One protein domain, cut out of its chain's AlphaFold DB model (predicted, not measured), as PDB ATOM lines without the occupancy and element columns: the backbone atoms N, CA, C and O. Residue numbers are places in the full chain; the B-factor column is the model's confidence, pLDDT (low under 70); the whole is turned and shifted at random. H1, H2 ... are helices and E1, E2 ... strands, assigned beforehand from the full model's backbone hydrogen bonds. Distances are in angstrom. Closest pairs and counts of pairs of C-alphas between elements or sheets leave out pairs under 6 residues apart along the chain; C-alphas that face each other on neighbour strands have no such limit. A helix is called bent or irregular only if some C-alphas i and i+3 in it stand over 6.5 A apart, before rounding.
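This is residues 28 to 238 of the 238 residues of an uncharacterized protein of Fretibacterium sp (UniProt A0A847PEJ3). A cluster of crossed helices, with H8, H5 and H9 in it, stands over one face of a small three-stranded sheet, and the long helix H2 lies between, covering that face; the sheet's other face is bare. H1 packs on residues 73 to 81 of H2, H3 and H4 make one side of the cluster, and H7 packs on H8. The printed part has 211 residues with nine named helices and three named strands, in the order H1 E1 H2 H3 H4 H5 H6 H7 E2 E3 H8 H9; the class is mostly helix and the sheet E1 - E2 - E3 is antiparallel. It is compact, with a radius of gyration of the C-alphas of 17.4 A, and spans 53 by 44 by 38 A.

Find C-alpha 28 at (7.525, -39.020, 3.473), where H1 (28 to 38) begins. E1 is residues 47 to 51; H2, 62 to 84, begins at (-15.683, -55.759, -10.924) and is 32.5 A long. Then come H3 (92 to 104), H4 (114 to 126), H5 (132 to 147, 24.1 A), H6 (151 to 159), H7 (167 to 173), E2 (188 to 192), E3 (198 to 200), H8 (206 to 219, 19.9 A) and H9 (223 to 236, 20.0 A), ending at (0.505, -42.949, -18.160). H5 is only just irregular, C-alphas 136 and 139 being 6.7 A apart; H7 is irregular, C-alphas 168 and 171 being 7.5 A apart.

Start at H8, the hub. It touches H5 (Tyr 211 and Tyr 141 closest, 6.3 A) at a steep tilt of 63 degrees, and H7 (Gly 208 and Gly 169, 3.5 A). H6 only just touches it, with 3 pairs of C-alphas within 8 A (Phe 155 and Leu 215, 6.5 A). H9 touches H5 (Val 230 and Leu 135, 6.5 A) and H4 (Leu 233 and Ala 118, 5.1 A); H4 touches H3 (Thr 121 and Leu 103, 7.4 A). H2 touches H1 (Arg 73 and Ala 37, 5.2 A) and is on the sheet at a height of 10.0 A, across the strands: two layers, a helix on one face of a sheet. Look for N 50 and O 189 at 2.8 A between E1 and E2, and N 199 and O 190 at 2.8 A in the hairpin E2 and E3. Every O i to N i+4 pair is within hydrogen-bond range in H1, H2, H4, H6 and H9; H3 has 8 of 9, H5 9 of 12, H8 9 of 10, and H7 0 of 3, with 3 of 4 O i to N i+3 pairs.

The C-alphas of Asp 55 and Lys 108, 56.7 A apart, are the farthest apart. The printed part has no cut; the link H7 to E2 is long. pLDDT is under 70 in 48 residues, among them 84 to 112.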
ATOM      1  N   LYS A  28       7.602 -37.888   2.546       71.06
ATOM      2  CA  LYS A  28       7.525 -39.020   3.473       71.06
ATOM      3  C   LYS A  28       6.177 -39.092   4.194       71.06
ATOM      4  O   LYS A  28       5.602 -40.164   4.316       71.06
ATOM      5  N   ALA A  29       5.656 -37.960   4.664       73.75
ATOM      6  CA  ALA A  29       4.358 -37.942   5.326       73.75
ATOM      7  C   ALA A  29       3.212 -38.294   4.364       73.75
ATOM      8  O   ALA A  29       2.283 -38.978   4.778       73.75
ATOM      9  N   LEU A  30       3.289 -37.871   3.096       74.62
ATOM     10  CA  LEU A  30       2.337 -38.285   2.065       74.62
ATOM     11  C   LEU A  30       2.442 -39.789   1.782       74.62
ATOM     12  O   LEU A  30       1.417 -40.455   1.703       74.62
ATOM     13  N   GLU A  31       3.654 -40.331   1.678       78.81
ATOM     14  CA  GLU A  31       3.867 -41.771   1.505       78.81
ATOM     15  C   GLU A  31       3.265 -42.577   2.667       78.81
ATOM     16  O   GLU A  31       2.542 -43.539   2.433       78.81
ATOM     17  N   GLU A  32       3.470 -42.145   3.916       83.56
ATOM     18  CA  GLU A  32       2.862 -42.768   5.101       83.56
ATOM     19  C   GLU A  32       1.326 -42.744   5.053       83.56
ATOM     20  O   GLU A  32       0.679 -43.707   5.459       83.56
ATOM     21  N   LEU A  33       0.731 -41.647   4.579       83.12
ATOM     22  CA  LEU A  33      -0.721 -41.519   4.437       83.12
ATOM     23  C   LEU A  33      -1.258 -42.424   3.324       83.12
ATOM     24  O   LEU A  33      -2.284 -43.079   3.501       83.12
ATOM     25  N   ILE A  34      -0.542 -42.508   2.201       85.25
ATOM     26  CA  ILE A  34      -0.870 -43.409   1.093       85.25
ATOM     27  C   ILE A  34      -0.762 -44.861   1.537       85.25
ATOM     28  O   ILE A  34      -1.647 -45.642   1.222       85.25
ATOM     29  N   GLN A  35       0.267 -45.232   2.299       88.94
ATOM     30  CA  GLN A  35       0.415 -46.587   2.836       88.94
ATOM     31  C   GLN A  35      -0.689 -46.935   3.841       88.94
ATOM     32  O   GLN A  35      -1.161 -48.067   3.852       88.94
ATOM     33  N   GLN A  36      -1.135 -45.978   4.659       89.19
ATOM     34  CA  GLN A  36      -2.254 -46.180   5.585       89.19
ATOM     35  C   GLN A  36      -3.590 -46.339   4.864       89.19
ATOM     36  O   GLN A  36      -4.362 -47.236   5.190       89.19
ATOM     37  N   ALA A  37      -3.871 -45.498   3.867       88.25
ATOM     38  CA  ALA A  37      -5.020 -45.715   2.999       88.25
ATOM     39  C   ALA A  37      -4.880 -47.064   2.281       88.25
ATOM     40  O   ALA A  37      -5.839 -47.823   2.274       88.25
ATOM     41  N   ALA A  38      -3.662 -47.360   1.812       91.38
ATOM     42  CA  ALA A  38      -3.039 -48.579   1.284       91.38
ATOM     43  C   ALA A  38      -3.335 -49.908   1.992       91.38
ATOM     44  O   ALA A  38      -3.453 -50.972   1.380       91.38
ATOM     45  N   SER A  39      -3.430 -49.852   3.317       94.00
ATOM     46  CA  SER A  39      -3.462 -51.040   4.165       94.00
ATOM     47  C   SER A  39      -4.870 -51.492   4.536       94.00
ATOM     48  O   SER A  39      -5.012 -52.578   5.094       94.00
ATOM     49  N   LEU A  40      -5.909 -50.708   4.209       93.19
ATOM     50  CA  LEU A  40      -7.294 -51.148   4.384       93.19
ATOM     51  C   LEU A  40      -7.531 -52.477   3.660       93.19
ATOM     52  O   LEU A  40      -7.183 -52.626   2.485       93.19
ATOM     53  N   ASN A  41      -8.144 -53.424   4.368       94.50
ATOM     54  CA  ASN A  41      -8.543 -54.701   3.807       94.50
ATOM     55  C   ASN A  41      -9.853 -54.526   3.030       94.50
ATOM     56  O   ASN A  41     -10.935 -54.551   3.609       94.50
ATOM     57  N   LEU A  42      -9.751 -54.333   1.716       93.44
ATOM     58  CA  LEU A  42     -10.905 -54.150   0.828       93.44
ATOM     59  C   LEU A  42     -11.237 -55.424   0.031       93.44
ATOM     60  O   LEU A  42     -11.743 -55.349  -1.098       93.44
ATOM     61  N   SER A  43     -10.917 -56.593   0.602       92.19
ATOM     62  CA  SER A  43     -11.343 -57.879   0.055       92.19
ATOM     63  C   SER A  43     -12.868 -57.956   0.005       92.19
ATOM     64  O   SER A  43     -13.565 -57.320   0.793       92.19
ATOM     65  N   GLU A  44     -13.391 -58.748  -0.927       88.75
ATOM     66  CA  GLU A  44     -14.838 -58.935  -1.085       88.75
ATOM     67  C   GLU A  44     -15.500 -59.442   0.206       88.75
ATOM     68  O   GLU A  44     -16.563 -58.967   0.581       88.75
ATOM     69  N   GLU A  45     -14.822 -60.325   0.945       90.50
ATOM     70  CA  GLU A  45     -15.310 -60.863   2.222       90.50
ATOM     71  C   GLU A  45     -15.390 -59.811   3.339       90.50
ATOM     72  O   GLU A  45     -16.216 -59.934   4.244       90.50
ATOM     73  N   ASN A  46     -14.527 -58.791   3.304       93.94
ATOM     74  CA  ASN A  46     -14.497 -57.744   4.324       93.94
ATOM     75  C   ASN A  46     -15.355 -56.530   3.948       93.94
ATOM     76  O   ASN A  46     -15.706 -55.736   4.818       93.94
ATOM     77  N   LEU A  47     -15.678 -56.362   2.664       91.44
ATOM     78  CA  LEU A  47     -16.400 -55.206   2.152       91.44
ATOM     79  C   LEU A  47     -17.915 -55.418   2.264       91.44
ATOM     80  O   LEU A  47     -18.512 -56.175   1.507       91.44
ATOM     81  N   ILE A  48     -18.556 -54.701   3.187       90.62
ATOM     82  CA  ILE A  48     -20.007 -54.750   3.377       90.62
ATOM     83  C   ILE A  48     -20.617 -53.499   2.747       90.62
ATOM     84  O   ILE A  48     -20.433 -52.389   3.249       90.62
ATOM     85  N   ILE A  49     -21.361 -53.693   1.658       88.56
ATOM     86  CA  ILE A  49     -22.079 -52.634   0.941       88.56
ATOM     87  C   ILE A  49     -23.576 -52.841   1.155       88.56
ATOM     88  O   ILE A  49     -24.093 -53.947   1.008       88.56
ATOM     89  N   SER A  50     -24.286 -51.781   1.513       85.31
ATOM     90  CA  SER A  50     -25.742 -51.771   1.631       85.31
ATOM     91  C   SER A  50     -26.309 -50.593   0.849       85.31
ATOM     92  O   SER A  50     -25.726 -49.511   0.846       85.31
ATOM     93  N   LEU A  51     -27.438 -50.806   0.180       80.31
ATOM     94  CA  LEU A  51     -28.174 -49.742  -0.494       80.31
ATOM     95  C   LEU A  51     -29.172 -49.141   0.496       80.31
ATOM     96  O   LEU A  51     -29.900 -49.879   1.157       80.31
ATOM     97  N   SER A  52     -29.219 -47.813   0.612       67.81
ATOM     98  CA  SER A  52     -30.052 -47.156   1.635       67.81
ATOM     99  C   SER A  52     -31.558 -47.386   1.449       67.81
ATOM    100  O   SER A  52     -32.298 -47.323   2.425       67.81
ATOM    101  N   ASN A  53     -32.014 -47.655   0.218       64.00
ATOM    102  CA  ASN A  53     -33.435 -47.663  -0.153       64.00
ATOM    103  C   ASN A  53     -33.858 -48.862  -1.027       64.00
ATOM    104  O   ASN A  53     -34.870 -48.764  -1.720       64.00
ATOM    105  N   ALA A  54     -33.107 -49.968  -1.043       61.12
ATOM    106  CA  ALA A  54     -33.398 -51.086  -1.944       61.12
ATOM    107  C   ALA A  54     -33.464 -52.444  -1.231       61.12
ATOM    108  O   ALA A  54     -32.626 -52.756  -0.387       61.12
ATOM    109  N   ASP A  55     -34.438 -53.259  -1.646       65.81
ATOM    110  CA  ASP A  55     -34.505 -54.703  -1.367       65.81
ATOM    111  C   ASP A  55     -33.521 -55.503  -2.248       65.81
ATOM    112  O   ASP A  55     -33.299 -56.697  -2.036       65.81
ATOM    113  N   GLU A  56     -32.944 -54.850  -3.262       72.88
ATOM    114  CA  GLU A  56     -32.003 -55.440  -4.210       72.88
ATOM    115  C   GLU A  56     -30.556 -55.359  -3.695       72.88
ATOM    116  O   GLU A  56     -30.180 -54.392  -3.024       72.88
ATOM    117  N   PRO A  57     -29.716 -56.366  -3.997       79.06
ATOM    118  CA  PRO A  57     -28.300 -56.311  -3.664       79.06
ATOM    119  C   PRO A  57     -27.588 -55.202  -4.462       79.06
ATOM    120  O   PRO A  57     -27.998 -54.887  -5.580       79.06
ATOM    121  N   PRO A  58     -26.495 -54.625  -3.926       82.88
ATOM    122  CA  PRO A  58     -25.669 -53.688  -4.678       82.88
ATOM    123  C   PRO A  58     -25.073 -54.354  -5.930       82.88
ATOM    124  O   PRO A  58     -24.879 -55.576  -5.934       82.88
ATOM    125  N   PRO A  59     -24.716 -53.568  -6.965       85.69
ATOM    126  CA  PRO A  59     -23.971 -54.087  -8.103       85.69
ATOM    127  C   PRO A  59     -22.707 -54.816  -7.635       85.69
ATOM    128  O   PRO A  59     -21.990 -54.349  -6.748       85.69
ATOM    129  N   SER A  60     -22.435 -55.974  -8.229       84.75
ATOM    130  CA  SER A  60     -21.282 -56.816  -7.887       84.75
ATOM    131  C   SER A  60     -20.273 -56.917  -9.030       84.75
ATOM    132  O   SER A  60     -19.380 -57.762  -8.993       84.75
ATOM    133  N   ASP A  61     -20.431 -56.112 -10.084       89.50
ATOM    134  CA  ASP A  61     -19.493 -56.112 -11.195       89.50
ATOM    135  C   ASP A  61     -18.129 -55.553 -10.754       89.50
ATOM    136  O   ASP A  61     -18.026 -54.655  -9.912       89.50
ATOM    137  N   GLU A  62     -17.053 -56.096 -11.325       91.88
ATOM    138  CA  GLU A  62     -15.683 -55.759 -10.924       91.88
ATOM    139  C   GLU A  62     -15.386 -54.259 -11.063       91.88
ATOM    140  O   GLU A  62     -14.645 -53.683 -10.264       91.88
ATOM    141  N   ARG A  63     -15.987 -53.597 -12.057       92.56
ATOM    142  CA  ARG A  63     -15.776 -52.171 -12.296       92.56
ATOM    143  C   ARG A  63     -16.415 -51.335 -11.192       92.56
ATOM    144  O   ARG A  63     -15.742 -50.442 -10.679       92.56
ATOM    145  N   PHE A  64     -17.646 -51.640 -10.787       92.31
ATOM    146  CA  PHE A  64     -18.281 -51.011  -9.629       92.31
ATOM    147  C   PHE A  64     -17.474 -51.237  -8.348       92.31
ATOM    148  O   PHE A  64     -17.153 -50.274  -7.649       92.31
ATOM    149  N   LEU A  65     -17.075 -52.481  -8.068       92.88
ATOM    150  CA  LEU A  65     -16.301 -52.802  -6.866       92.88
ATOM    151  C   LEU A  65     -14.968 -52.044  -6.832       92.88
ATOM    152  O   LEU A  65     -14.592 -51.514  -5.789       92.88
ATOM    153  N   ASN A  66     -14.275 -51.912  -7.964       94.31
ATOM    154  CA  ASN A  66     -13.034 -51.142  -8.036       94.31
ATOM    155  C   ASN A  66     -13.258 -49.632  -7.844       94.31
ATOM    156  O   ASN A  66     -12.431 -48.968  -7.218       94.31
ATOM    157  N   LEU A  67     -14.388 -49.078  -8.301       92.56
ATOM    158  CA  LEU A  67     -14.763 -47.690  -8.001       92.56
ATOM    159  C   LEU A  67     -15.054 -47.491  -6.509       92.56
ATOM    160  O   LEU A  67     -14.590 -46.513  -5.922       92.56
ATOM    161  N   VAL A  68     -15.768 -48.430  -5.882       91.56
ATOM    162  CA  VAL A  68     -16.030 -48.425  -4.436       91.56
ATOM    163  C   VAL A  68     -14.720 -48.485  -3.649       91.56
ATOM    164  O   VAL A  68     -14.511 -47.662  -2.758       91.56
ATOM    165  N   ARG A  69     -13.802 -49.392  -4.007       92.62
ATOM    166  CA  ARG A  69     -12.476 -49.499  -3.374       92.62
ATOM    167  C   ARG A  69     -11.695 -48.194  -3.485       92.62
ATOM    168  O   ARG A  69     -11.242 -47.670  -2.468       92.62
ATOM    169  N   GLY A  70     -11.612 -47.622  -4.687       90.06
ATOM    170  CA  GLY A  70     -10.938 -46.344  -4.905       90.06
ATOM    171  C   GLY A  70     -11.552 -45.207  -4.081       90.06
ATOM    172  O   GLY A  70     -10.830 -44.436  -3.444       90.06
ATOM    173  N   LYS A  71     -12.886 -45.139  -4.004       87.19
ATOM    174  CA  LYS A  71     -13.604 -44.159  -3.175       87.19
ATOM    175  C   LYS A  71     -13.265 -44.304  -1.687       87.19
ATOM    176  O   LYS A  71     -12.941 -43.304  -1.050       87.19
ATOM    177  N   ILE A  72     -13.258 -45.528  -1.151       89.19
ATOM    178  CA  ILE A  72     -12.869 -45.819   0.242       89.19
ATOM    179  C   ILE A  72     -11.424 -45.389   0.512       89.19
ATOM    180  O   ILE A  72     -11.159 -44.712   1.502       89.19
ATOM    181  N   ARG A  73     -10.483 -45.732  -0.378       87.56
ATOM    182  CA  ARG A  73      -9.066 -45.345  -0.250       87.56
ATOM    183  C   ARG A  73      -8.901 -43.826  -0.226       87.56
ATOM    184  O   ARG A  73      -8.162 -43.306   0.608       87.56
ATOM    185  N   MET A  74      -9.605 -43.105  -1.102       83.62
ATOM    186  CA  MET A  74      -9.584 -41.639  -1.134       83.62
ATOM    187  C   MET A  74     -10.188 -41.021   0.131       83.62
ATOM    188  O   MET A  74      -9.627 -40.062   0.661       83.62
ATOM    189  N   ALA A  75     -11.299 -41.571   0.628       82.19
ATOM    190  CA  ALA A  75     -11.923 -41.126   1.868       82.19
ATOM    191  C   ALA A  75     -10.999 -41.371   3.071       82.19
ATOM    192  O   ALA A  75     -10.701 -40.440   3.811       82.19
ATOM    193  N   ARG A  76     -10.409 -42.567   3.190       84.44
ATOM    194  CA  ARG A  76      -9.437 -42.868   4.251       84.44
ATOM    195  C   ARG A  76      -8.214 -41.967   4.195       84.44
ATOM    196  O   ARG A  76      -7.725 -41.547   5.244       84.44
ATOM    197  N   LEU A  77      -7.706 -41.687   2.992       80.25
ATOM    198  CA  LEU A  77      -6.599 -40.758   2.805       80.25
ATOM    199  C   LEU A  77      -6.985 -39.387   3.370       80.25
ATOM    200  O   LEU A  77      -6.253 -38.870   4.211       80.25
ATOM    201  N   LYS A  78      -8.143 -38.846   2.954       76.50
ATOM    202  CA  LYS A  78      -8.710 -37.582   3.452       76.50
ATOM    203  C   LYS A  78      -8.797 -37.569   4.979       76.50
ATOM    204  O   LYS A  78      -8.224 -36.671   5.590       76.50
ATOM    205  N   ASP A  79      -9.429 -38.570   5.578       77.00
ATOM    206  CA  ASP A  79      -9.624 -38.638   7.030       77.00
ATOM    207  C   ASP A  79      -8.285 -38.703   7.770       77.00
ATOM    208  O   ASP A  79      -8.068 -37.987   8.741       77.00
ATOM    209  N   SER A  80      -7.322 -39.471   7.251       77.94
ATOM    210  CA  SER A  80      -5.980 -39.571   7.839       77.94
ATOM    211  C   SER A  80      -5.218 -38.241   7.764       77.94
ATOM    212  O   SER A  80      -4.409 -37.929   8.640       77.94
ATOM    213  N   MET A  81      -5.463 -37.434   6.727       72.94
ATOM    214  CA  MET A  81      -4.906 -36.082   6.621       72.94
ATOM    215  C   MET A  81      -5.564 -35.128   7.619       72.94
ATOM    216  O   MET A  81      -4.851 -34.367   8.270       72.94
ATOM    217  N   GLU A  82      -6.883 -35.198   7.792       71.56
ATOM    218  CA  GLU A  82      -7.613 -34.395   8.782       71.56
ATOM    219  C   GLU A  82      -7.209 -34.750  10.223       71.56
ATOM    220  O   GLU A  82      -6.949 -33.855  11.030       71.56
ATOM    221  N   GLU A  83      -7.066 -36.042  10.533       74.19
ATOM    222  CA  GLU A  83      -6.592 -36.544  11.828       74.19
ATOM    223  C   GLU A  83      -5.161 -36.073  12.132       74.19
ATOM    224  O   GLU A  83      -4.883 -35.567  13.223       74.19
ATOM    225  N   LYS A  84      -4.238 -36.231  11.172       69.31
ATOM    226  CA  LYS A  84      -2.807 -35.934  11.363       69.31
ATOM    227  C   LYS A  84      -2.511 -34.435  11.397       69.31
ATOM    228  O   LYS A  84      -1.562 -34.022  12.061       69.31
ATOM    229  N   TYR A  85      -3.303 -33.627  10.698       63.91
ATOM    230  CA  TYR A  85      -3.063 -32.193  10.530       63.91
ATOM    231  C   TYR A  85      -4.181 -31.322  11.114       63.91
ATOM    232  O   TYR A  85      -4.477 -30.272  10.550       63.91
ATOM    233  N   GLN A  86      -4.774 -31.743  12.245       50.47
ATOM    234  CA  GLN A  86      -5.852 -31.053  12.981       50.47
ATOM    235  C   GLN A  86      -5.902 -29.534  12.730       50.47
ATOM    236  O   GLN A  86      -4.962 -28.803  13.052       50.47
ATOM    237  N   GLY A  87      -7.016 -29.055  12.167       49.25
ATOM    238  CA  GLY A  87      -7.197 -27.648  11.790       49.25
ATOM    239  C   GLY A  87      -6.817 -27.316  10.342       49.25
ATOM    240  O   GLY A  87      -6.932 -26.163   9.932       49.25
ATOM    241  N   TRP A  88      -6.397 -28.306   9.551       51.53
ATOM    242  CA  TRP A  88      -6.344 -28.206   8.096       51.53
ATOM    243  C   TRP A  88      -7.757 -28.261   7.520       51.53
ATOM    244  O   TRP A  88      -8.238 -29.310   7.113       51.53
ATOM    245  N   ASP A  89      -8.399 -27.100   7.430       48.44
ATOM    246  CA  ASP A  89      -9.545 -26.898   6.542       48.44
ATOM    247  C   ASP A  89      -9.020 -26.725   5.104       48.44
ATOM    248  O   ASP A  89      -9.190 -25.682   4.477       48.44
ATOM    249  N   ILE A  90      -8.233 -27.703   4.626       49.00
ATOM    250  CA  ILE A  90      -7.745 -27.721   3.248       49.00
ATOM    251  C   ILE A  90      -8.872 -28.303   2.407       49.00
ATOM    252  O   ILE A  90      -9.148 -29.504   2.502       49.00
ATOM    253  N   PRO A  91      -9.503 -27.500   1.540       46.16
ATOM    254  CA  PRO A  91     -10.511 -28.025   0.646       46.16
ATOM    255  C   PRO A  91      -9.913 -29.163  -0.200       46.16
ATOM    256  O   PRO A  91      -8.776 -29.036  -0.670       46.16
ATOM    257  N   PRO A  92     -10.656 -30.245  -0.491       41.62
ATOM    258  CA  PRO A  92     -10.148 -31.393  -1.251       41.62
ATOM    259  C   PRO A  92      -9.457 -31.060  -2.594       41.62
ATOM    260  O   PRO A  92      -8.683 -31.866  -3.105       41.62
ATOM    261  N   HIS A  93      -9.705 -29.887  -3.192       45.53
ATOM    262  CA  HIS A  93      -9.000 -29.405  -4.389       45.53
ATOM    263  C   HIS A  93      -7.567 -28.931  -4.137       45.53
ATOM    264  O   HIS A  93      -6.688 -29.178  -4.963       45.53
ATOM    265  N   GLN A  94      -7.315 -28.274  -3.005       48.62
ATOM    266  CA  GLN A  94      -5.968 -27.864  -2.626       48.62
ATOM    267  C   GLN A  94      -5.118 -29.094  -2.338       48.62
ATOM    268  O   GLN A  94      -3.958 -29.106  -2.713       48.62
ATOM    269  N   LEU A  95      -5.719 -30.164  -1.814       50.81
ATOM    270  CA  LEU A  95      -5.045 -31.429  -1.565       50.81
ATOM    271  C   LEU A  95      -4.371 -32.018  -2.812       50.81
ATOM    272  O   LEU A  95      -3.208 -32.402  -2.762       50.81
ATOM    273  N   ILE A  96      -5.084 -32.059  -3.941       48.88
ATOM    274  CA  ILE A  96      -4.540 -32.565  -5.208       48.88
ATOM    275  C   ILE A  96      -3.394 -31.661  -5.672       48.88
ATOM    276  O   ILE A  96      -2.315 -32.157  -5.990       48.88
ATOM    277  N   GLY A  97      -3.578 -30.337  -5.625       50.50
ATOM    278  CA  GLY A  97      -2.512 -29.377  -5.925       50.50
ATOM    279  C   GLY A  97      -1.289 -29.525  -5.009       50.50
ATOM    280  O   GLY A  97      -0.158 -29.483  -5.487       50.50
ATOM    281  N   THR A  98      -1.499 -29.766  -3.713       53.31
ATOM    282  CA  THR A  98      -0.447 -30.006  -2.717       53.31
ATOM    283  C   THR A  98       0.272 -31.318  -2.992       53.31
ATOM    284  O   THR A  98       1.494 -31.342  -2.965       53.31
ATOM    285  N   ILE A  99      -0.451 -32.388  -3.316       54.47
ATOM    286  CA  ILE A  99       0.107 -33.688  -3.689       54.47
ATOM    287  C   ILE A  99       0.986 -33.555  -4.940       54.47
ATOM    288  O   ILE A  99       2.140 -33.980  -4.923       54.47
ATOM    289  N   PHE A 100       0.494 -32.904  -5.998       54.34
ATOM    290  CA  PHE A 100       1.277 -32.652  -7.214       54.34
ATOM    291  C   PHE A 100       2.508 -31.777  -6.938       54.34
ATOM    292  O   PHE A 100       3.605 -32.086  -7.406       54.34
ATOM    293  N   ALA A 101       2.357 -30.717  -6.140       54.16
ATOM    294  CA  ALA A 101       3.467 -29.857  -5.744       54.16
ATOM    295  C   ALA A 101       4.510 -30.607  -4.901       54.16
ATOM    296  O   ALA A 101       5.709 -30.402  -5.075       54.16
ATOM    297  N   LEU A 102       4.075 -31.506  -4.021       56.47
ATOM    298  CA  LEU A 102       4.938 -32.314  -3.165       56.47
ATOM    299  C   LEU A 102       5.716 -33.360  -3.962       56.47
ATOM    300  O   LEU A 102       6.914 -33.543  -3.749       56.47
ATOM    301  N   LEU A 103       5.053 -34.010  -4.922       54.59
ATOM    302  CA  LEU A 103       5.724 -34.868  -5.888       54.59
ATOM    303  C   LEU A 103       6.793 -34.063  -6.640       54.59
ATOM    304  O   LEU A 103       7.933 -34.508  -6.728       54.59
ATOM    305  N   ALA A 104       6.511 -32.835  -7.070       54.75
ATOM    306  CA  ALA A 104       7.502 -31.994  -7.746       54.75
ATOM    307  C   ALA A 104       8.699 -31.553  -6.862       54.75
ATOM    308  O   ALA A 104       9.755 -31.238  -7.402       54.75
ATOM    309  N   GLN A 105       8.582 -31.563  -5.526       53.16
ATOM    310  CA  GLN A 105       9.629 -31.108  -4.588       53.16
ATOM    311  C   GLN A 105      10.724 -32.149  -4.277       53.16
ATOM    312  O   GLN A 105      11.713 -31.815  -3.626       53.16
ATOM    313  N   GLY A 106      10.560 -33.405  -4.706       42.94
ATOM    314  CA  GLY A 106      11.369 -34.537  -4.229       42.94
ATOM    315  C   GLY A 106      12.854 -34.565  -4.616       42.94
ATOM    316  O   GLY A 106      13.614 -35.219  -3.914       42.94
ATOM    317  N   GLU A 107      13.297 -33.869  -5.665       40.38
ATOM    318  CA  GLU A 107      14.712 -33.779  -6.068       40.38
ATOM    319  C   GLU A 107      14.963 -32.458  -6.820       40.38
ATOM    320  O   GLU A 107      14.010 -31.785  -7.219       40.38
ATOM    321  N   LYS A 108      16.234 -32.074  -7.053       41.94
ATOM    322  CA  LYS A 108      16.602 -31.066  -8.073       41.94
ATOM    323  C   LYS A 108      16.226 -31.615  -9.451       41.94
ATOM    324  O   LYS A 108      17.079 -32.073 -10.208       41.94
ATOM    325  N   LEU A 109      14.937 -31.619  -9.745       42.09
ATOM    326  CA  LEU A 109      14.413 -32.122 -10.991       42.09
ATOM    327  C   LEU A 109      14.686 -31.060 -12.065       42.09
ATOM    328  O   LEU A 109      14.370 -29.883 -11.850       42.09
ATOM    329  N   PRO A 110      15.276 -31.429 -13.218       41.41
ATOM    330  CA  PRO A 110      15.127 -30.606 -14.416       41.41
ATOM    331  C   PRO A 110      13.623 -30.391 -14.660       41.41
ATOM    332  O   PRO A 110      12.829 -31.166 -14.126       41.41
ATOM    333  N   PRO A 111      13.198 -29.354 -15.406       48.44
ATOM    334  CA  PRO A 111      11.777 -29.098 -15.641       48.44
ATOM    335  C   PRO A 111      11.105 -30.390 -16.118       48.44
ATOM    336  O   PRO A 111      11.350 -30.836 -17.237       48.44
ATOM    337  N   LEU A 112      10.349 -31.031 -15.224       54.72
ATOM    338  CA  LEU A 112       9.644 -32.268 -15.517       54.72
ATOM    339  C   LEU A 112       8.654 -31.932 -16.621       54.72
ATOM    340  O   LEU A 112       7.837 -31.019 -16.468       54.72
ATOM    341  N   ASP A 113       8.737 -32.652 -17.735       70.69
ATOM    342  CA  ASP A 113       7.620 -32.661 -18.659       70.69
ATOM    343  C   ASP A 113       6.393 -33.271 -17.952       70.69
ATOM    344  O   ASP A 113       6.490 -34.015 -16.969       70.69
ATOM    345  N   ALA A 114       5.202 -32.886 -18.408       68.31
ATOM    346  CA  ALA A 114       3.949 -33.317 -17.793       68.31
ATOM    347  C   ALA A 114       3.786 -34.851 -17.781       68.31
ATOM    348  O   ALA A 114       3.082 -35.389 -16.928       68.31
ATOM    349  N   VAL A 115       4.462 -35.548 -18.700       74.56
ATOM    350  CA  VAL A 115       4.426 -37.006 -18.841       74.56
ATOM    351  C   VAL A 115       5.140 -37.672 -17.669       74.56
ATOM    352  O   VAL A 115       4.537 -38.487 -16.978       74.56
ATOM    353  N   ALA A 116       6.376 -37.276 -17.371       74.94
ATOM    354  CA  ALA A 116       7.138 -37.845 -16.265       74.94
ATOM    355  C   ALA A 116       6.476 -37.576 -14.898       74.94
ATOM    356  O   ALA A 116       6.503 -38.425 -14.001       74.94
ATOM    357  N   LEU A 117       5.821 -36.420 -14.729       74.44
ATOM    358  CA  LEU A 117       5.031 -36.138 -13.525       74.44
ATOM    359  C   LEU A 117       3.787 -37.038 -13.432       74.44
ATOM    360  O   LEU A 117       3.462 -37.520 -12.341       74.44
ATOM    361  N   ALA A 118       3.111 -37.292 -14.553       79.12
ATOM    362  CA  ALA A 118       1.973 -38.201 -14.610       79.12
ATOM    363  C   ALA A 118       2.384 -39.647 -14.284       79.12
ATOM    364  O   ALA A 118       1.768 -40.263 -13.418       79.12
ATOM    365  N   GLU A 119       3.467 -40.158 -14.874       83.00
ATOM    366  CA  GLU A 119       4.007 -41.497 -14.582       83.00
ATOM    367  C   GLU A 119       4.368 -41.658 -13.103       83.00
ATOM    368  O   GLU A 119       4.032 -42.657 -12.459       83.00
ATOM    369  N   ARG A 120       5.014 -40.643 -12.524       79.44
ATOM    370  CA  ARG A 120       5.350 -40.648 -11.102       79.44
ATOM    371  C   ARG A 120       4.106 -40.646 -10.215       79.44
ATOM    372  O   ARG A 120       4.063 -41.388  -9.237       79.44
ATOM    373  N   THR A 121       3.099 -39.849 -10.559       80.50
ATOM    374  CA  THR A 121       1.811 -39.808  -9.845       80.50
ATOM    375  C   THR A 121       1.101 -41.156  -9.928       80.50
ATOM    376  O   THR A 121       0.601 -41.658  -8.922       80.50
ATOM    377  N   VAL A 122       1.118 -41.787 -11.106       85.12
ATOM    378  CA  VAL A 122       0.557 -43.123 -11.307       85.12
ATOM    379  C   VAL A 122       1.215 -44.137 -10.374       85.12
ATOM    380  O   VAL A 122       0.527 -44.873  -9.672       85.12
ATOM    381  N   ASN A 123       2.545 -44.150 -10.318       85.25
ATOM    382  CA  ASN A 123       3.276 -45.141  -9.533       85.25
ATOM    383  C   ASN A 123       3.211 -44.901  -8.021       85.25
ATOM    384  O   ASN A 123       3.188 -45.865  -7.263       85.25
ATOM    385  N   LEU A 124       3.193 -43.642  -7.577       81.56
ATOM    386  CA  LEU A 124       3.238 -43.318  -6.150       81.56
ATOM    387  C   LEU A 124       1.862 -43.207  -5.499       81.56
ATOM    388  O   LEU A 124       1.781 -43.313  -4.282       81.56
ATOM    389  N   ILE A 125       0.802 -42.968  -6.274       83.38
ATOM    390  CA  ILE A 125      -0.528 -42.667  -5.725       83.38
ATOM    391  C   ILE A 125      -1.587 -43.554  -6.349       83.38
ATOM    392  O   ILE A 125      -2.280 -44.260  -5.626       83.38
ATOM    393  N   VAL A 126      -1.713 -43.531  -7.678       87.00
ATOM    394  CA  VAL A 126      -2.824 -44.206  -8.363       87.00
ATOM    395  C   VAL A 126      -2.777 -45.708  -8.129       87.00
ATOM    396  O   VAL A 126      -3.766 -46.254  -7.659       87.00
ATOM    397  N   LYS A 127      -1.635 -46.350  -8.404       90.44
ATOM    398  CA  LYS A 127      -1.474 -47.800  -8.243       90.44
ATOM    399  C   LYS A 127      -1.588 -48.240  -6.780       90.44
ATOM    400  O   LYS A 127      -2.362 -49.153  -6.517       90.44
ATOM    401  N   PRO A 128      -0.893 -47.611  -5.806       90.00
ATOM    402  CA  PRO A 128      -1.062 -47.981  -4.402       90.00
ATOM    403  C   PRO A 128      -2.504 -47.851  -3.907       90.00
ATOM    404  O   PRO A 128      -2.950 -48.680  -3.126       90.00
ATOM    405  N   LEU A 129      -3.234 -46.827  -4.355       87.12
ATOM    406  CA  LEU A 129      -4.614 -46.579  -3.935       87.12
ATOM    407  C   LEU A 129      -5.667 -47.225  -4.849       87.12
ATOM    408  O   LEU A 129      -6.852 -46.990  -4.629       87.12
ATOM    409  N   GLU A 130      -5.259 -48.010  -5.850       93.00
ATOM    410  CA  GLU A 130      -6.149 -48.712  -6.791       93.00
ATOM    411  C   GLU A 130      -7.151 -47.768  -7.504       93.00
ATOM    412  O   GLU A 130      -8.341 -48.058  -7.649       93.00
ATOM    413  N   LEU A 131      -6.689 -46.580  -7.925       89.19
ATOM    414  CA  LEU A 131      -7.536 -45.519  -8.504       89.19
ATOM    415  C   LEU A 131      -7.706 -45.608 -10.028       89.19
ATOM    416  O   LEU A 131      -8.275 -44.705 -10.644       89.19
ATOM    417  N   GLU A 132      -7.226 -46.668 -10.670       93.19
ATOM    418  CA  GLU A 132      -7.263 -46.829 -12.125       93.19
ATOM    419  C   GLU A 132      -8.691 -46.829 -12.666       93.19
ATOM    420  O   GLU A 132      -8.963 -46.195 -13.686       93.19
ATOM    421  N   ALA A 133      -9.610 -47.524 -11.987       93.06
ATOM    422  CA  ALA A 133     -11.018 -47.548 -12.373       93.06
ATOM    423  C   ALA A 133     -11.627 -46.140 -12.313       93.06
ATOM    424  O   ALA A 133     -12.300 -45.727 -13.251       93.06
ATOM    425  N   VAL A 134     -11.311 -45.375 -11.262       89.81
ATOM    426  CA  VAL A 134     -11.781 -43.992 -11.085       89.81
ATOM    427  C   VAL A 134     -11.272 -43.107 -12.218       89.81
ATOM    428  O   VAL A 134     -12.059 -42.430 -12.876       89.81
ATOM    429  N   LEU A 135      -9.965 -43.144 -12.499       90.56
ATOM    430  CA  LEU A 135      -9.364 -42.332 -13.559       90.56
ATOM    431  C   LEU A 135      -9.926 -42.655 -14.942       90.56
ATOM    432  O   LEU A 135     -10.152 -41.734 -15.725       90.56
ATOM    433  N   LYS A 136     -10.188 -43.933 -15.229       93.81
ATOM    434  CA  LYS A 136     -10.802 -44.364 -16.492       93.81
ATOM    435  C   LYS A 136     -12.273 -43.958 -16.598       93.81
ATOM    436  O   LYS A 136     -12.764 -43.766 -17.708       93.81
ATOM    437  N   GLU A 137     -12.974 -43.817 -15.474       93.56
ATOM    438  CA  GLU A 137     -14.396 -43.462 -15.453       93.56
ATOM    439  C   GLU A 137     -14.646 -41.962 -15.609       93.56
ATOM    440  O   GLU A 137     -15.564 -41.551 -16.320       93.56
ATOM    441  N   LEU A 138     -13.816 -41.135 -14.968       92.19
ATOM    442  CA  LEU A 138     -13.993 -39.684 -14.917       92.19
ATOM    443  C   LEU A 138     -14.216 -39.022 -16.296       92.19
ATOM    444  O   LEU A 138     -15.123 -38.188 -16.385       92.19
ATOM    445  N   PRO A 139     -13.484 -39.371 -17.379       94.25
ATOM    446  CA  PRO A 139     -13.711 -38.796 -18.705       94.25
ATOM    447  C   PRO A 139     -15.127 -39.006 -19.246       94.25
ATOM    448  O   PRO A 139     -15.681 -38.079 -19.829       94.25
ATOM    449  N   ARG A 140     -15.752 -40.169 -19.001       96.00
ATOM    450  CA  ARG A 140     -17.127 -40.440 -19.460       96.00
ATOM    451  C   ARG A 140     -18.118 -39.454 -18.843       96.00
ATOM    452  O   ARG A 140     -18.996 -38.942 -19.531       96.00
ATOM    453  N   TYR A 141     -17.940 -39.153 -17.556       93.25
ATOM    454  CA  TYR A 141     -18.771 -38.187 -16.837       93.25
ATOM    455  C   TYR A 141     -18.541 -36.758 -17.322       93.25
ATOM    456  O   TYR A 141     -19.512 -36.039 -17.552       93.25
ATOM    457  N   TYR A 142     -17.287 -36.366 -17.570       94.44
ATOM    458  CA  TYR A 142     -16.974 -35.080 -18.200       94.44
ATOM    459  C   TYR A 142     -17.691 -34.932 -19.548       94.44
ATOM    460  O   TYR A 142     -18.381 -33.941 -19.770       94.44
ATOM    461  N   GLU A 143     -17.586 -35.938 -20.422       97.38
ATOM    462  CA  GLU A 143     -18.221 -35.947 -21.744       97.38
ATOM    463  C   GLU A 143     -19.748 -35.862 -21.653       97.38
ATOM    464  O   GLU A 143     -20.369 -35.066 -22.365       97.38
ATOM    465  N   GLY A 144     -20.365 -36.619 -20.740       96.00
ATOM    466  CA  GLY A 144     -21.803 -36.544 -20.480       96.00
ATOM    467  C   GLY A 144     -22.248 -35.155 -20.012       96.00
ATOM    468  O   GLY A 144     -23.294 -34.662 -20.432       96.00
ATOM    469  N   ILE A 145     -21.435 -34.479 -19.197       95.69
ATOM    470  CA  ILE A 145     -21.703 -33.106 -18.757       95.69
ATOM    471  C   ILE A 145     -21.611 -32.139 -19.935       95.69
ATOM    472  O   ILE A 145     -22.588 -31.458 -20.235       95.69
ATOM    473  N   VAL A 146     -20.467 -32.078 -20.623       96.69
ATOM    474  CA  VAL A 146     -20.215 -31.029 -21.627       96.69
ATOM    475  C   VAL A 146     -21.048 -31.195 -22.900       96.69
ATOM    476  O   VAL A 146     -21.316 -30.211 -23.589       96.69
ATOM    477  N   SER A 147     -21.504 -32.416 -23.196       96.50
ATOM    478  CA  SER A 147     -22.455 -32.690 -24.283       96.50
ATOM    479  C   SER A 147     -23.903 -32.322 -23.935       96.50
ATOM    480  O   SER A 147     -24.740 -32.177 -24.829       96.50
ATOM    481  N   THR A 148     -24.214 -32.113 -22.652       97.12
ATOM    482  CA  THR A 148     -25.553 -31.727 -22.208       97.12
ATOM    483  C   THR A 148     -25.836 -30.263 -22.546       97.12
ATOM    484  O   THR A 148     -25.084 -29.341 -22.223       97.12
ATOM    485  N   THR A 149     -26.989 -30.010 -23.167       96.62
ATOM    486  CA  THR A 149     -27.408 -28.647 -23.522       96.62
ATOM    487  C   THR A 149     -27.530 -27.759 -22.274       96.62
ATOM    488  O   THR A 149     -28.224 -28.107 -21.319       96.62
ATOM    489  N   ASN A 150     -26.904 -26.574 -22.304       95.88
ATOM    490  CA  ASN A 150     -26.867 -25.610 -21.193       95.88
ATOM    491  C   ASN A 150     -26.272 -26.164 -19.875       95.88
ATOM    492  O   ASN A 150     -26.661 -25.700 -18.799       95.88
ATOM    493  N   TRP A 151     -25.341 -27.124 -19.926       95.69
ATOM    494  CA  TRP A 151     -24.760 -27.749 -18.730       95.69
ATOM    495  C   TRP A 151     -24.182 -26.750 -17.712       95.69
ATOM    496  O   TRP A 151     -24.435 -26.899 -16.520       95.69
ATOM    497  N   GLU A 152     -23.521 -25.673 -18.152       95.31
ATOM    498  CA  GLU A 152     -22.988 -24.638 -17.247       95.31
ATOM    499  C   GLU A 152     -24.100 -23.978 -16.416       95.31
ATOM    500  O   GLU A 152     -23.970 -23.773 -15.209       95.31
ATOM    501  N   LYS A 153     -25.246 -23.671 -17.047       94.00
ATOM    502  CA  LYS A 153     -26.416 -23.116 -16.345       94.00
ATOM    503  C   LYS A 153     -26.999 -24.130 -15.369       94.00
ATOM    504  O   LYS A 153     -27.451 -23.733 -14.297       94.00
ATOM    505  N   LYS A 154     -26.999 -25.414 -15.738       93.06
ATOM    506  CA  LYS A 154     -27.452 -26.507 -14.873       93.06
ATOM    507  C   LYS A 154     -26.558 -26.594 -13.638       93.06
ATOM    508  O   LYS A 154     -27.091 -26.494 -12.543       93.06
ATOM    509  N   PHE A 155     -25.234 -26.625 -13.797       90.44
ATOM    510  CA  PHE A 155     -24.264 -26.576 -12.696       90.44
ATOM    511  C   PHE A 155     -24.438 -25.349 -11.801       90.44
ATOM    512  O   PHE A 155     -24.557 -25.493 -10.587       90.44
ATOM    513  N   ASN A 156     -24.565 -24.154 -12.379       89.88
ATOM    514  CA  ASN A 156     -24.815 -22.939 -11.602       89.88
ATOM    515  C   ASN A 156     -26.131 -23.007 -10.807       89.88
ATOM    516  O   ASN A 156     -26.189 -22.510  -9.688       89.88
ATOM    517  N   LYS A 157     -27.172 -23.657 -11.346       87.62
ATOM    518  CA  LYS A 157     -28.443 -23.896 -10.642       87.62
ATOM    519  C   LYS A 157     -28.302 -24.895  -9.489       87.62
ATOM    520  O   LYS A 157     -29.048 -24.792  -8.517       87.62
ATOM    521  N   ILE A 158     -27.388 -25.865  -9.592       83.75
ATOM    522  CA  ILE A 158     -27.049 -26.749  -8.468       83.75
ATOM    523  C   ILE A 158     -26.385 -25.919  -7.372       83.75
ATOM    524  O   ILE A 158     -26.867 -25.879  -6.247       83.75
ATOM    525  N   LEU A 159     -25.317 -25.206  -7.732       83.25
ATOM    526  CA  LEU A 159     -24.470 -24.457  -6.803       83.25
ATOM    527  C   LEU A 159     -25.164 -23.247  -6.164       83.25
ATOM    528  O   LEU A 159     -24.703 -22.758  -5.142       83.25
ATOM    529  N   SER A 160     -26.264 -22.754  -6.742       82.38
ATOM    530  CA  SER A 160     -27.035 -21.633  -6.187       82.38
ATOM    531  C   SER A 160     -27.937 -22.013  -5.007       82.38
ATOM    532  O   SER A 160     -28.724 -21.180  -4.565       82.38
ATOM    533  N   ARG A 161     -27.931 -23.272  -4.565       72.56
ATOM    534  CA  ARG A 161     -28.769 -23.761  -3.463       72.56
ATOM    535  C   ARG A 161     -27.951 -23.821  -2.173       72.56
ATOM    536  O   ARG A 161     -26.850 -24.360  -2.179       72.56
ATOM    537  N   ASP A 162     -28.531 -23.352  -1.069       60.44
ATOM    538  CA  ASP A 162     -27.886 -23.347   0.258       60.44
ATOM    539  C   ASP A 162     -27.656 -24.762   0.826       60.44
ATOM    540  O   ASP A 162     -26.747 -24.977   1.624       60.44
ATOM    541  N   TYR A 163     -28.458 -25.741   0.390       55.09
ATOM    542  CA  TYR A 163     -28.268 -27.166   0.657       55.09
ATOM    543  C   TYR A 163     -28.695 -27.971  -0.576       55.09
ATOM    544  O   TYR A 163     -29.839 -27.875  -1.030       55.09
ATOM    545  N   VAL A 164     -27.775 -28.754  -1.136       55.47
ATOM    546  CA  VAL A 164     -28.066 -29.712  -2.208       55.47
ATOM    547  C   VAL A 164     -27.860 -31.100  -1.633       55.47
ATOM    548  O   VAL A 164     -26.737 -31.599  -1.631       55.47
ATOM    549  N   SER A 165     -28.938 -31.732  -1.165       61.03
ATOM    550  CA  SER A 165     -28.940 -33.195  -1.137       61.03
ATOM    551  C   SER A 165     -28.785 -33.651  -2.586       61.03
ATOM    552  O   SER A 165     -29.518 -33.207  -3.478       61.03
ATOM    553  N   LEU A 166     -27.751 -34.451  -2.835       60.44
ATOM    554  CA  LEU A 166     -27.480 -35.017  -4.151       60.44
ATOM    555  C   LEU A 166     -28.432 -36.183  -4.460       60.44
ATOM    556  O   LEU A 166     -28.488 -36.598  -5.617       60.44
ATOM    557  N   ASP A 167     -29.182 -36.669  -3.460       65.56
ATOM    558  CA  ASP A 167     -30.165 -37.757  -3.552       65.56
ATOM    559  C   ASP A 167     -29.629 -38.979  -4.311       65.56
ATOM    560  O   ASP A 167     -30.180 -39.425  -5.318       65.56
ATOM    561  N   GLY A 168     -28.440 -39.447  -3.930       60.03
ATOM    562  CA  GLY A 168     -27.777 -40.551  -4.622       60.03
ATOM    563  C   GLY A 168     -27.383 -40.217  -6.062       60.03
ATOM    564  O   GLY A 168     -27.208 -41.104  -6.875       60.03
ATOM    565  N   GLY A 169     -27.245 -38.951  -6.441       64.94
ATOM    566  CA  GLY A 169     -26.996 -38.563  -7.831       64.94
ATOM    567  C   GLY A 169     -28.253 -38.423  -8.693       64.94
ATOM    568  O   GLY A 169     -28.160 -37.801  -9.751       64.94
ATOM    569  N   THR A 170     -29.433 -38.845  -8.215       72.75
ATOM    570  CA  THR A 170     -30.742 -38.619  -8.871       72.75
ATOM    571  C   THR A 170     -30.943 -37.151  -9.232       72.75
ATOM    572  O   THR A 170     -31.510 -36.808 -10.273       72.75
ATOM    573  N   PHE A 171     -30.401 -36.251  -8.410       76.75
ATOM    574  CA  PHE A 171     -30.468 -34.821  -8.652       76.75
ATOM    575  C   PHE A 171     -29.855 -34.382  -9.995       76.75
ATOM    576  O   PHE A 171     -30.377 -33.459 -10.623       76.75
ATOM    577  N   PHE A 172     -28.786 -35.038 -10.465       85.31
ATOM    578  CA  PHE A 172     -28.185 -34.739 -11.768       85.31
ATOM    579  C   PHE A 172     -29.119 -35.135 -12.921       85.31
ATOM    580  O   PHE A 172     -29.249 -34.388 -13.893       85.31
ATOM    581  N   HIS A 173     -29.848 -36.241 -12.785       85.19
ATOM    582  CA  HIS A 173     -30.799 -36.706 -13.798       85.19
ATOM    583  C   HIS A 173     -32.068 -35.845 -13.842       85.19
ATOM    584  O   HIS A 173     -32.567 -35.531 -14.921       85.19
ATOM    585  N   LEU A 174     -32.528 -35.332 -12.694       82.62
ATOM    586  CA  LEU A 174     -33.652 -34.380 -12.619       82.62
ATOM    587  C   LEU A 174     -33.393 -33.044 -13.336       82.62
ATOM    588  O   LEU A 174     -34.323 -32.271 -13.573       82.62
ATOM    589  N   ILE A 175     -32.135 -32.742 -13.653       86.56
ATOM    590  CA  ILE A 175     -31.735 -31.587 -14.462       86.56
ATOM    591  C   ILE A 175     -31.165 -32.024 -15.816       86.56
ATOM    592  O   ILE A 175     -30.380 -31.295 -16.412       86.56
ATOM    593  N   ASP A 176     -31.562 -33.197 -16.306       90.69
ATOM    594  CA  ASP A 176     -31.225 -33.804 -17.598       90.69
ATOM    595  C   ASP A 176     -29.723 -33.995 -17.876       90.69
ATOM    596  O   ASP A 176     -29.291 -33.888 -19.027       90.69
ATOM    597  N   PHE A 177     -28.902 -34.253 -16.855       92.44
ATOM    598  CA  PHE A 177     -27.646 -34.961 -17.116       92.44
ATOM    599  C   PHE A 177     -27.944 -36.439 -17.403       92.44
ATOM    600  O   PHE A 177     -28.843 -37.005 -16.775       92.44
ATOM    601  N   PRO A 178     -27.230 -37.065 -18.355       92.06
ATOM    602  CA  PRO A 178     -27.504 -38.443 -18.745       92.06
ATOM    603  C   PRO A 178     -27.271 -39.415 -17.584       92.06
ATOM    604  O   PRO A 178     -26.452 -39.163 -16.715       92.06
ATOM    605  N   GLU A 179     -27.963 -40.546 -17.584       90.56
ATOM    606  CA  GLU A 179     -27.552 -41.703 -16.783       90.56
ATOM    607  C   GLU A 179     -26.426 -42.408 -17.541       90.56
ATOM    608  O   GLU A 179     -26.636 -42.939 -18.634       90.56
ATOM    609  N   ILE A 180     -25.202 -42.355 -17.011       90.25
ATOM    610  CA  ILE A 180     -24.043 -42.998 -17.644       90.25
ATOM    611  C   ILE A 180     -23.975 -44.465 -17.232       90.25
ATOM    612  O   ILE A 180     -23.559 -45.303 -18.045       90.25
ATOM    613  N   ASN A 181     -24.396 -44.776 -16.001       86.75
ATOM    614  CA  ASN A 181     -24.613 -46.140 -15.548       86.75
ATOM    615  C   ASN A 181     -25.779 -46.234 -14.548       86.75
ATOM    616  O   ASN A 181     -25.590 -46.082 -13.345       86.75
ATOM    617  N   ALA A 182     -26.964 -46.582 -15.055       81.94
ATOM    618  CA  ALA A 182     -28.207 -46.639 -14.285       81.94
ATOM    619  C   ALA A 182     -28.136 -47.505 -13.006       81.94
ATOM    620  O   ALA A 182     -28.822 -47.207 -12.029       81.94
ATOM    621  N   GLU A 183     -27.284 -48.537 -12.973       85.19
ATOM    622  CA  GLU A 183     -27.113 -49.424 -11.810       85.19
ATOM    623  C   GLU A 183     -26.346 -48.756 -10.652       85.19
ATOM    624  O   GLU A 183     -26.341 -49.252  -9.528       85.19
ATOM    625  N   TRP A 184     -25.688 -47.619 -10.896       87.62
ATOM    626  CA  TRP A 184     -24.785 -46.956  -9.948       87.62
ATOM    627  C   TRP A 184     -25.384 -45.707  -9.296       87.62
ATOM    628  O   TRP A 184     -24.648 -44.922  -8.693       87.62
ATOM    629  N   THR A 185     -26.699 -45.529  -9.417       84.38
ATOM    630  CA  THR A 185     -27.468 -44.352  -8.975       84.38
ATOM    631  C   THR A 185     -27.985 -44.458  -7.537       84.38
ATOM    632  O   THR A 185     -28.474 -43.485  -6.974       84.38
ATOM    633  N   GLN A 186     -27.864 -45.619  -6.891       82.88
ATOM    634  CA  GLN A 186     -28.390 -45.817  -5.537       82.88
ATOM    635  C   GLN A 186     -27.407 -45.322  -4.458       82.88
ATOM    636  O   GLN A 186     -26.207 -45.607  -4.557       82.88
ATOM    637  N   PRO A 187     -27.869 -44.600  -3.412       82.12
ATOM    638  CA  PRO A 187     -27.033 -44.235  -2.271       82.12
ATOM    639  C   PRO A 187     -26.414 -45.464  -1.601       82.12
ATOM    640  O   PRO A 187     -27.094 -46.472  -1.381       82.12
ATOM    641  N   LEU A 188     -25.130 -45.358  -1.258       80.31
ATOM    642  CA  LEU A 188     -24.360 -46.451  -0.674       80.31
ATOM    643  C   LEU A 188     -24.065 -46.195   0.800       80.31
ATOM    644  O   LEU A 188     -23.577 -45.131   1.180       80.31
ATOM    645  N   TYR A 189     -24.249 -47.234   1.602       84.06
ATOM    646  CA  TYR A 189     -23.629 -47.369   2.906       84.06
ATOM    647  C   TYR A 189     -22.535 -48.428   2.837       84.06
ATOM    648  O   TYR A 189     -22.777 -49.554   2.401       84.06
ATOM    649  N   ILE A 190     -21.324 -48.060   3.245       86.50
ATOM    650  CA  ILE A 190     -20.155 -48.927   3.144       86.50
ATOM    651  C   ILE A 190     -19.515 -49.049   4.520       86.50
ATOM    652  O   ILE A 190     -19.228 -48.048   5.169       86.50
ATOM    653  N   ARG A 191     -19.219 -50.275   4.940       89.69
ATOM    654  CA  ARG A 191     -18.401 -50.539   6.127       89.69
ATOM    655  C   ARG A 191     -17.491 -51.734   5.903       89.69
ATOM    656  O   ARG A 191     -17.796 -52.611   5.095       89.69
ATOM    657  N   LEU A 192     -16.399 -51.782   6.649       90.38
ATOM    658  CA  LEU A 192     -15.541 -52.957   6.704       90.38
ATOM    659  C   LEU A 192     -15.974 -53.879   7.846       90.38
ATOM    660  O   LEU A 192     -16.319 -53.414   8.934       90.38
ATOM    661  N   GLY A 193     -15.979 -55.189   7.598       90.38
ATOM    662  CA  GLY A 193     -16.370 -56.208   8.577       90.38
ATOM    663  C   GLY A 193     -15.465 -56.244   9.811       90.38
ATOM    664  O   GLY A 193     -15.928 -56.554  10.908       90.38
ATOM    665  N   ASP A 194     -14.201 -55.862   9.646       90.19
ATOM    666  CA  ASP A 194     -13.222 -55.676  10.723       90.19
ATOM    667  C   ASP A 194     -13.405 -54.377  11.535       90.19
ATOM    668  O   ASP A 194     -12.727 -54.187  12.546       90.19
ATOM    669  N   GLY A 195     -14.316 -53.491  11.122       87.75
ATOM    670  CA  GLY A 195     -14.584 -52.210  11.774       87.75
ATOM    671  C   GLY A 195     -13.511 -51.138  11.558       87.75
ATOM    672  O   GLY A 195     -13.569 -50.098  12.209       87.75
ATOM    673  N   ALA A 196     -12.536 -51.353  10.667       85.38
ATOM    674  CA  ALA A 196     -11.439 -50.407  10.443       85.38
ATOM    675  C   ALA A 196     -11.870 -49.128   9.705       85.38
ATOM    676  O   ALA A 196     -11.166 -48.118   9.761       85.38
ATOM    677  N   PHE A 197     -12.997 -49.169   8.990       86.06
ATOM    678  CA  PHE A 197     -13.513 -48.037   8.234       86.06
ATOM    679  C   PHE A 197     -15.026 -48.143   8.018       86.06
ATOM    680  O   PHE A 197     -15.560 -49.226   7.759       86.06
ATOM    681  N   GLU A 198     -15.700 -47.001   8.076       83.44
ATOM    682  CA  GLU A 198     -17.117 -46.852   7.772       83.44
ATOM    683  C   GLU A 198     -17.311 -45.552   6.995       83.44
ATOM    684  O   GLU A 198     -16.772 -44.508   7.357       83.44
ATOM    685  N   LEU A 199     -18.075 -45.628   5.911       77.75
ATOM    686  CA  LEU A 199     -18.439 -44.504   5.071       77.75
ATOM    687  C   LEU A 199     -19.959 -44.463   4.957       77.75
ATOM    688  O   LEU A 199     -20.579 -45.210   4.194       77.75
ATOM    689  N   TYR A 200     -20.542 -43.562   5.741       68.75
ATOM    690  CA  TYR A 200     -21.954 -43.226   5.669       68.75
ATOM    691  C   TYR A 200     -22.148 -41.998   4.782       68.75
ATOM    692  O   TYR A 200     -21.941 -40.861   5.205       68.75
ATOM    693  N   GLU A 201     -22.550 -42.225   3.534       64.44
ATOM    694  CA  GLU A 201     -22.909 -41.155   2.606       64.44
ATOM    695  C   GLU A 201     -24.424 -41.154   2.400       64.44
ATOM    696  O   GLU A 201     -24.936 -41.829   1.510       64.44
ATOM    697  N   MET A 202     -25.149 -40.370   3.209       50.62
ATOM    698  CA  MET A 202     -26.619 -40.272   3.117       50.62
ATOM    699  C   MET A 202     -27.138 -39.939   1.711       50.62
ATOM    700  O   MET A 202     -28.254 -40.322   1.386       50.62
ATOM    701  N   ASP A 203     -26.328 -39.276   0.876       53.69
ATOM    702  CA  ASP A 203     -26.771 -38.669  -0.383       53.69
ATOM    703  C   ASP A 203     -25.923 -39.023  -1.621       53.69
ATOM    704  O   ASP A 203     -26.113 -38.405  -2.667       53.69
ATOM    705  N   SER A 204     -24.966 -39.962  -1.575       68.31
ATOM    706  CA  SER A 204     -23.990 -40.099  -2.677       68.31
ATOM    707  C   SER A 204     -23.748 -41.546  -3.125       68.31
ATOM    708  O   SER A 204     -23.090 -42.354  -2.471       68.31
ATOM    709  N   SER A 205     -24.296 -41.858  -4.301       84.75
ATOM    710  CA  SER A 205     -24.013 -43.069  -5.075       84.75
ATOM    711  C   SER A 205     -22.645 -42.985  -5.769       84.75
ATOM    712  O   SER A 205     -21.932 -41.983  -5.646       84.75
ATOM    713  N   ILE A 206     -22.245 -44.017  -6.519       88.44
ATOM    714  CA  ILE A 206     -21.029 -43.935  -7.349       88.44
ATOM    715  C   ILE A 206     -21.224 -42.943  -8.502       88.44
ATOM    716  O   ILE A 206     -20.359 -42.095  -8.720       88.44
ATOM    717  N   GLU A 207     -22.367 -42.982  -9.185       88.69
ATOM    718  CA  GLU A 207     -22.695 -42.045 -10.265       88.69
ATOM    719  C   GLU A 207     -22.745 -40.597  -9.748       88.69
ATOM    720  O   GLU A 207     -22.090 -39.701 -10.289       88.69
ATOM    721  N   GLY A 208     -23.442 -40.372  -8.632       85.44
ATOM    722  CA  GLY A 208     -23.530 -39.068  -7.981       85.44
ATOM    723  C   GLY A 208     -22.167 -38.540  -7.533       85.44
ATOM    724  O   GLY A 208     -21.885 -37.347  -7.683       85.44
ATOM    725  N   TRP A 209     -21.285 -39.414  -7.042       85.50
ATOM    726  CA  TRP A 209     -19.913 -39.065  -6.672       85.50
ATOM    727  C   TRP A 209     -19.081 -38.601  -7.878       85.50
ATOM    728  O   TRP A 209     -18.403 -37.571  -7.785       85.50
ATOM    729  N   LEU A 210     -19.177 -39.297  -9.015       88.38
ATOM    730  CA  LEU A 210     -18.449 -38.970 -10.247       88.38
ATOM    731  C   LEU A 210     -18.952 -37.671 -10.894       88.38
ATOM    732  O   LEU A 210     -18.144 -36.838 -11.310       88.38
ATOM    733  N   TYR A 211     -20.264 -37.424 -10.902       87.56
ATOM    734  CA  TYR A 211     -20.805 -36.121 -11.300       87.56
ATOM    735  C   TYR A 211     -20.350 -34.997 -10.365       87.56
ATOM    736  O   TYR A 211     -19.927 -33.926 -10.813       87.56
ATOM    737  N   SER A 212     -20.387 -35.250  -9.057       82.38
ATOM    738  CA  SER A 212     -20.000 -34.264  -8.048       82.38
ATOM    739  C   SER A 212     -18.521 -33.909  -8.104       82.38
ATOM    740  O   SER A 212     -18.153 -32.787  -7.763       82.38
ATOM    741  N   PHE A 213     -17.662 -34.835  -8.540       85.12
ATOM    742  CA  PHE A 213     -16.263 -34.532  -8.826       85.12
ATOM    743  C   PHE A 213     -16.153 -33.362  -9.813       85.12
ATOM    744  O   PHE A 213     -15.548 -32.343  -9.482       85.12
ATOM    745  N   TRP A 214     -16.805 -33.454 -10.973       84.75
ATOM    746  CA  TRP A 214     -16.749 -32.412 -11.999       84.75
ATOM    747  C   TRP A 214     -17.497 -31.138 -11.611       84.75
ATOM    748  O   TRP A 214     -16.996 -30.046 -11.870       84.75
ATOM    749  N   LEU A 215     -18.640 -31.256 -10.927       83.44
ATOM    750  CA  LEU A 215     -19.361 -30.102 -10.383       83.44
ATOM    751  C   LEU A 215     -18.468 -29.264  -9.456       83.44
ATOM    752  O   LEU A 215     -18.445 -28.039  -9.563       83.44
ATOM    753  N   ARG A 216     -17.703 -29.918  -8.571       78.69
ATOM    754  CA  ARG A 216     -16.758 -29.236  -7.675       78.69
ATOM    755  C   ARG A 216     -15.630 -28.563  -8.454       78.69
ATOM    756  O   ARG A 216     -15.334 -27.403  -8.194       78.69
ATOM    757  N   ARG A 217     -15.056 -29.231  -9.462       81.12
ATOM    758  CA  ARG A 217     -14.037 -28.606 -10.326       81.12
ATOM    759  C   ARG A 217     -14.578 -27.403 -11.098       81.12
ATOM    760  O   ARG A 217     -13.861 -26.421 -11.264       81.12
ATOM    761  N   TRP A 218     -15.836 -27.448 -11.538       82.88
ATOM    762  CA  TRP A 218     -16.509 -26.299 -12.144       82.88
ATOM    763  C   TRP A 218     -16.668 -25.144 -11.154       82.88
ATOM    764  O   TRP A 218     -16.284 -24.021 -11.470       82.88
ATOM    765  N   GLN A 219     -17.176 -25.418  -9.945       80.44
ATOM    766  CA  GLN A 219     -17.314 -24.421  -8.876       80.44
ATOM    767  C   GLN A 219     -15.982 -23.719  -8.571       80.44
ATOM    768  O   GLN A 219     -15.949 -22.524  -8.291       80.44
ATOM    769  N   GLU A 220     -14.890 -24.474  -8.644       71.94
ATOM    770  CA  GLU A 220     -13.528 -24.014  -8.381       71.94
ATOM    771  C   GLU A 220     -12.859 -23.360  -9.605       71.94
ATOM    772  O   GLU A 220     -11.782 -22.784  -9.471       71.94
ATOM    773  N   GLY A 221     -13.464 -23.440 -10.794       77.25
ATOM    774  CA  GLY A 221     -12.888 -22.928 -12.041       77.25
ATOM    775  C   GLY A 221     -11.669 -23.710 -12.545       77.25
ATOM    776  O   GLY A 221     -10.847 -23.132 -13.244       77.25
ATOM    777  N   THR A 222     -11.542 -24.995 -12.185       77.62
ATOM    778  CA  THR A 222     -10.391 -25.870 -12.510       77.62
ATOM    779  C   THR A 222     -10.773 -27.103 -13.338       77.62
ATOM    780  O   THR A 222     -10.018 -28.075 -13.422       77.62
ATOM    781  N   MET A 223     -11.984 -27.120 -13.905       80.56
ATOM    782  CA  MET A 223     -12.539 -28.273 -14.620       80.56
ATOM    783  C   MET A 223     -11.696 -28.683 -15.834       80.56
ATOM    784  O   MET A 223     -11.405 -29.868 -15.987       80.56
ATOM    785  N   GLU A 224     -11.242 -27.723 -16.639       82.88
ATOM    786  CA  GLU A 224     -10.459 -27.991 -17.852       82.88
ATOM    787  C   GLU A 224      -9.022 -28.423 -17.532       82.88
ATOM    788  O   GLU A 224      -8.506 -29.384 -18.104       82.88
ATOM    789  N   GLU A 225      -8.385 -27.783 -16.552       78.38
ATOM    790  CA  GLU A 225      -7.065 -28.179 -16.060       78.38
ATOM    791  C   GLU A 225      -7.105 -29.582 -15.449       78.38
ATOM    792  O   GLU A 225      -6.220 -30.403 -15.696       78.38
ATOM    793  N   THR A 226      -8.159 -29.891 -14.688       78.50
ATOM    794  CA  THR A 226      -8.359 -31.228 -14.122       78.50
ATOM    795  C   THR A 226      -8.567 -32.261 -15.223       78.50
ATOM    796  O   THR A 226      -7.992 -33.345 -15.141       78.50
ATOM    797  N   LYS A 227      -9.335 -31.940 -16.271       83.75
ATOM    798  CA  LYS A 227      -9.517 -32.826 -17.428       83.75
ATOM    799  C   LYS A 227      -8.187 -33.144 -18.104       83.75
ATOM    800  O   LYS A 227      -7.902 -34.315 -18.338       83.75
ATOM    801  N   LEU A 228      -7.347 -32.135 -18.324       79.38
ATOM    802  CA  LEU A 228      -6.016 -32.318 -18.896       79.38
ATOM    803  C   LEU A 228      -5.127 -33.225 -18.027       79.38
ATOM    804  O   LEU A 228      -4.471 -34.126 -18.546       79.38
ATOM    805  N   ILE A 229      -5.135 -33.028 -16.705       79.06
ATOM    806  CA  ILE A 229      -4.385 -33.874 -15.765       79.06
ATOM    807  C   ILE A 229      -4.899 -35.317 -15.800       79.06
ATOM    808  O   ILE A 229      -4.099 -36.247 -15.878       79.06
ATOM    809  N   VAL A 230      -6.219 -35.521 -15.771       83.25
ATOM    810  CA  VAL A 230      -6.835 -36.855 -15.869       83.25
ATOM    811  C   VAL A 230      -6.439 -37.542 -17.179       83.25
ATOM    812  O   VAL A 230      -6.138 -38.734 -17.169       83.25
ATOM    813  N   ASP A 231      -6.367 -36.809 -18.291       84.75
ATOM    814  CA  ASP A 231      -5.927 -37.352 -19.579       84.75
ATOM    815  C   ASP A 231      -4.454 -37.772 -19.557       84.75
ATOM    816  O   ASP A 231      -4.111 -38.847 -20.052       84.75
ATOM    817  N   TRP A 232      -3.578 -36.974 -18.940       84.12
ATOM    818  CA  TRP A 232      -2.170 -37.338 -18.761       84.12
ATOM    819  C   TRP A 232      -1.994 -38.568 -17.871       84.12
ATOM    820  O   TRP A 232      -1.220 -39.460 -18.214       84.12
ATOM    821  N   LEU A 233      -2.736 -38.656 -16.765       84.00
ATOM    822  CA  LEU A 233      -2.697 -39.821 -15.880       84.00
ATOM    823  C   LEU A 233      -3.205 -41.079 -16.590       84.00
ATOM    824  O   LEU A 233      -2.555 -42.117 -16.523       84.00
ATOM    825  N   ASN A 234      -4.311 -40.987 -17.332       87.94
ATOM    826  CA  ASN A 234      -4.809 -42.103 -18.140       87.94
ATOM    827  C   ASN A 234      -3.817 -42.521 -19.232       87.94
ATOM    828  O   ASN A 234      -3.655 -43.713 -19.492       87.94
ATOM    829  N   ALA A 235      -3.118 -41.570 -19.857       89.81
ATOM    830  CA  ALA A 235      -2.078 -41.880 -20.831       89.81
ATOM    831  C   ALA A 235      -0.871 -42.602 -20.205       89.81
ATOM    832  O   ALA A 235      -0.251 -43.418 -20.886       89.81
ATOM    833  N   ALA A 236      -0.568 -42.324 -18.934       87.88
ATOM    834  CA  ALA A 236       0.505 -42.949 -18.160       87.88
ATOM    835  C   ALA A 236       0.111 -44.291 -17.504       87.88
ATOM    836  O   ALA A 236       0.976 -45.003 -17.003       87.88
ATOM    837  N   LEU A 237      -1.176 -44.658 -17.514       88.31
ATOM    838  CA  LEU A 237      -1.679 -45.954 -17.032       88.31
ATOM    839  C   LEU A 237      -1.499 -47.114 -18.025       88.31
ATOM    840  O   LEU A 237      -1.962 -48.220 -17.743       88.31
ATOM    841  N   LYS A 238      -0.894 -46.851 -19.188       69.69
ATOM    842  CA  LYS A 238      -0.660 -47.840 -20.247       69.69
ATOM    843  C   LYS A 238       0.228 -48.999 -19.805       69.69
ATOM    844  O   LYS A 238       1.181 -48.768 -19.030       69.69
TER     845      LYS A 238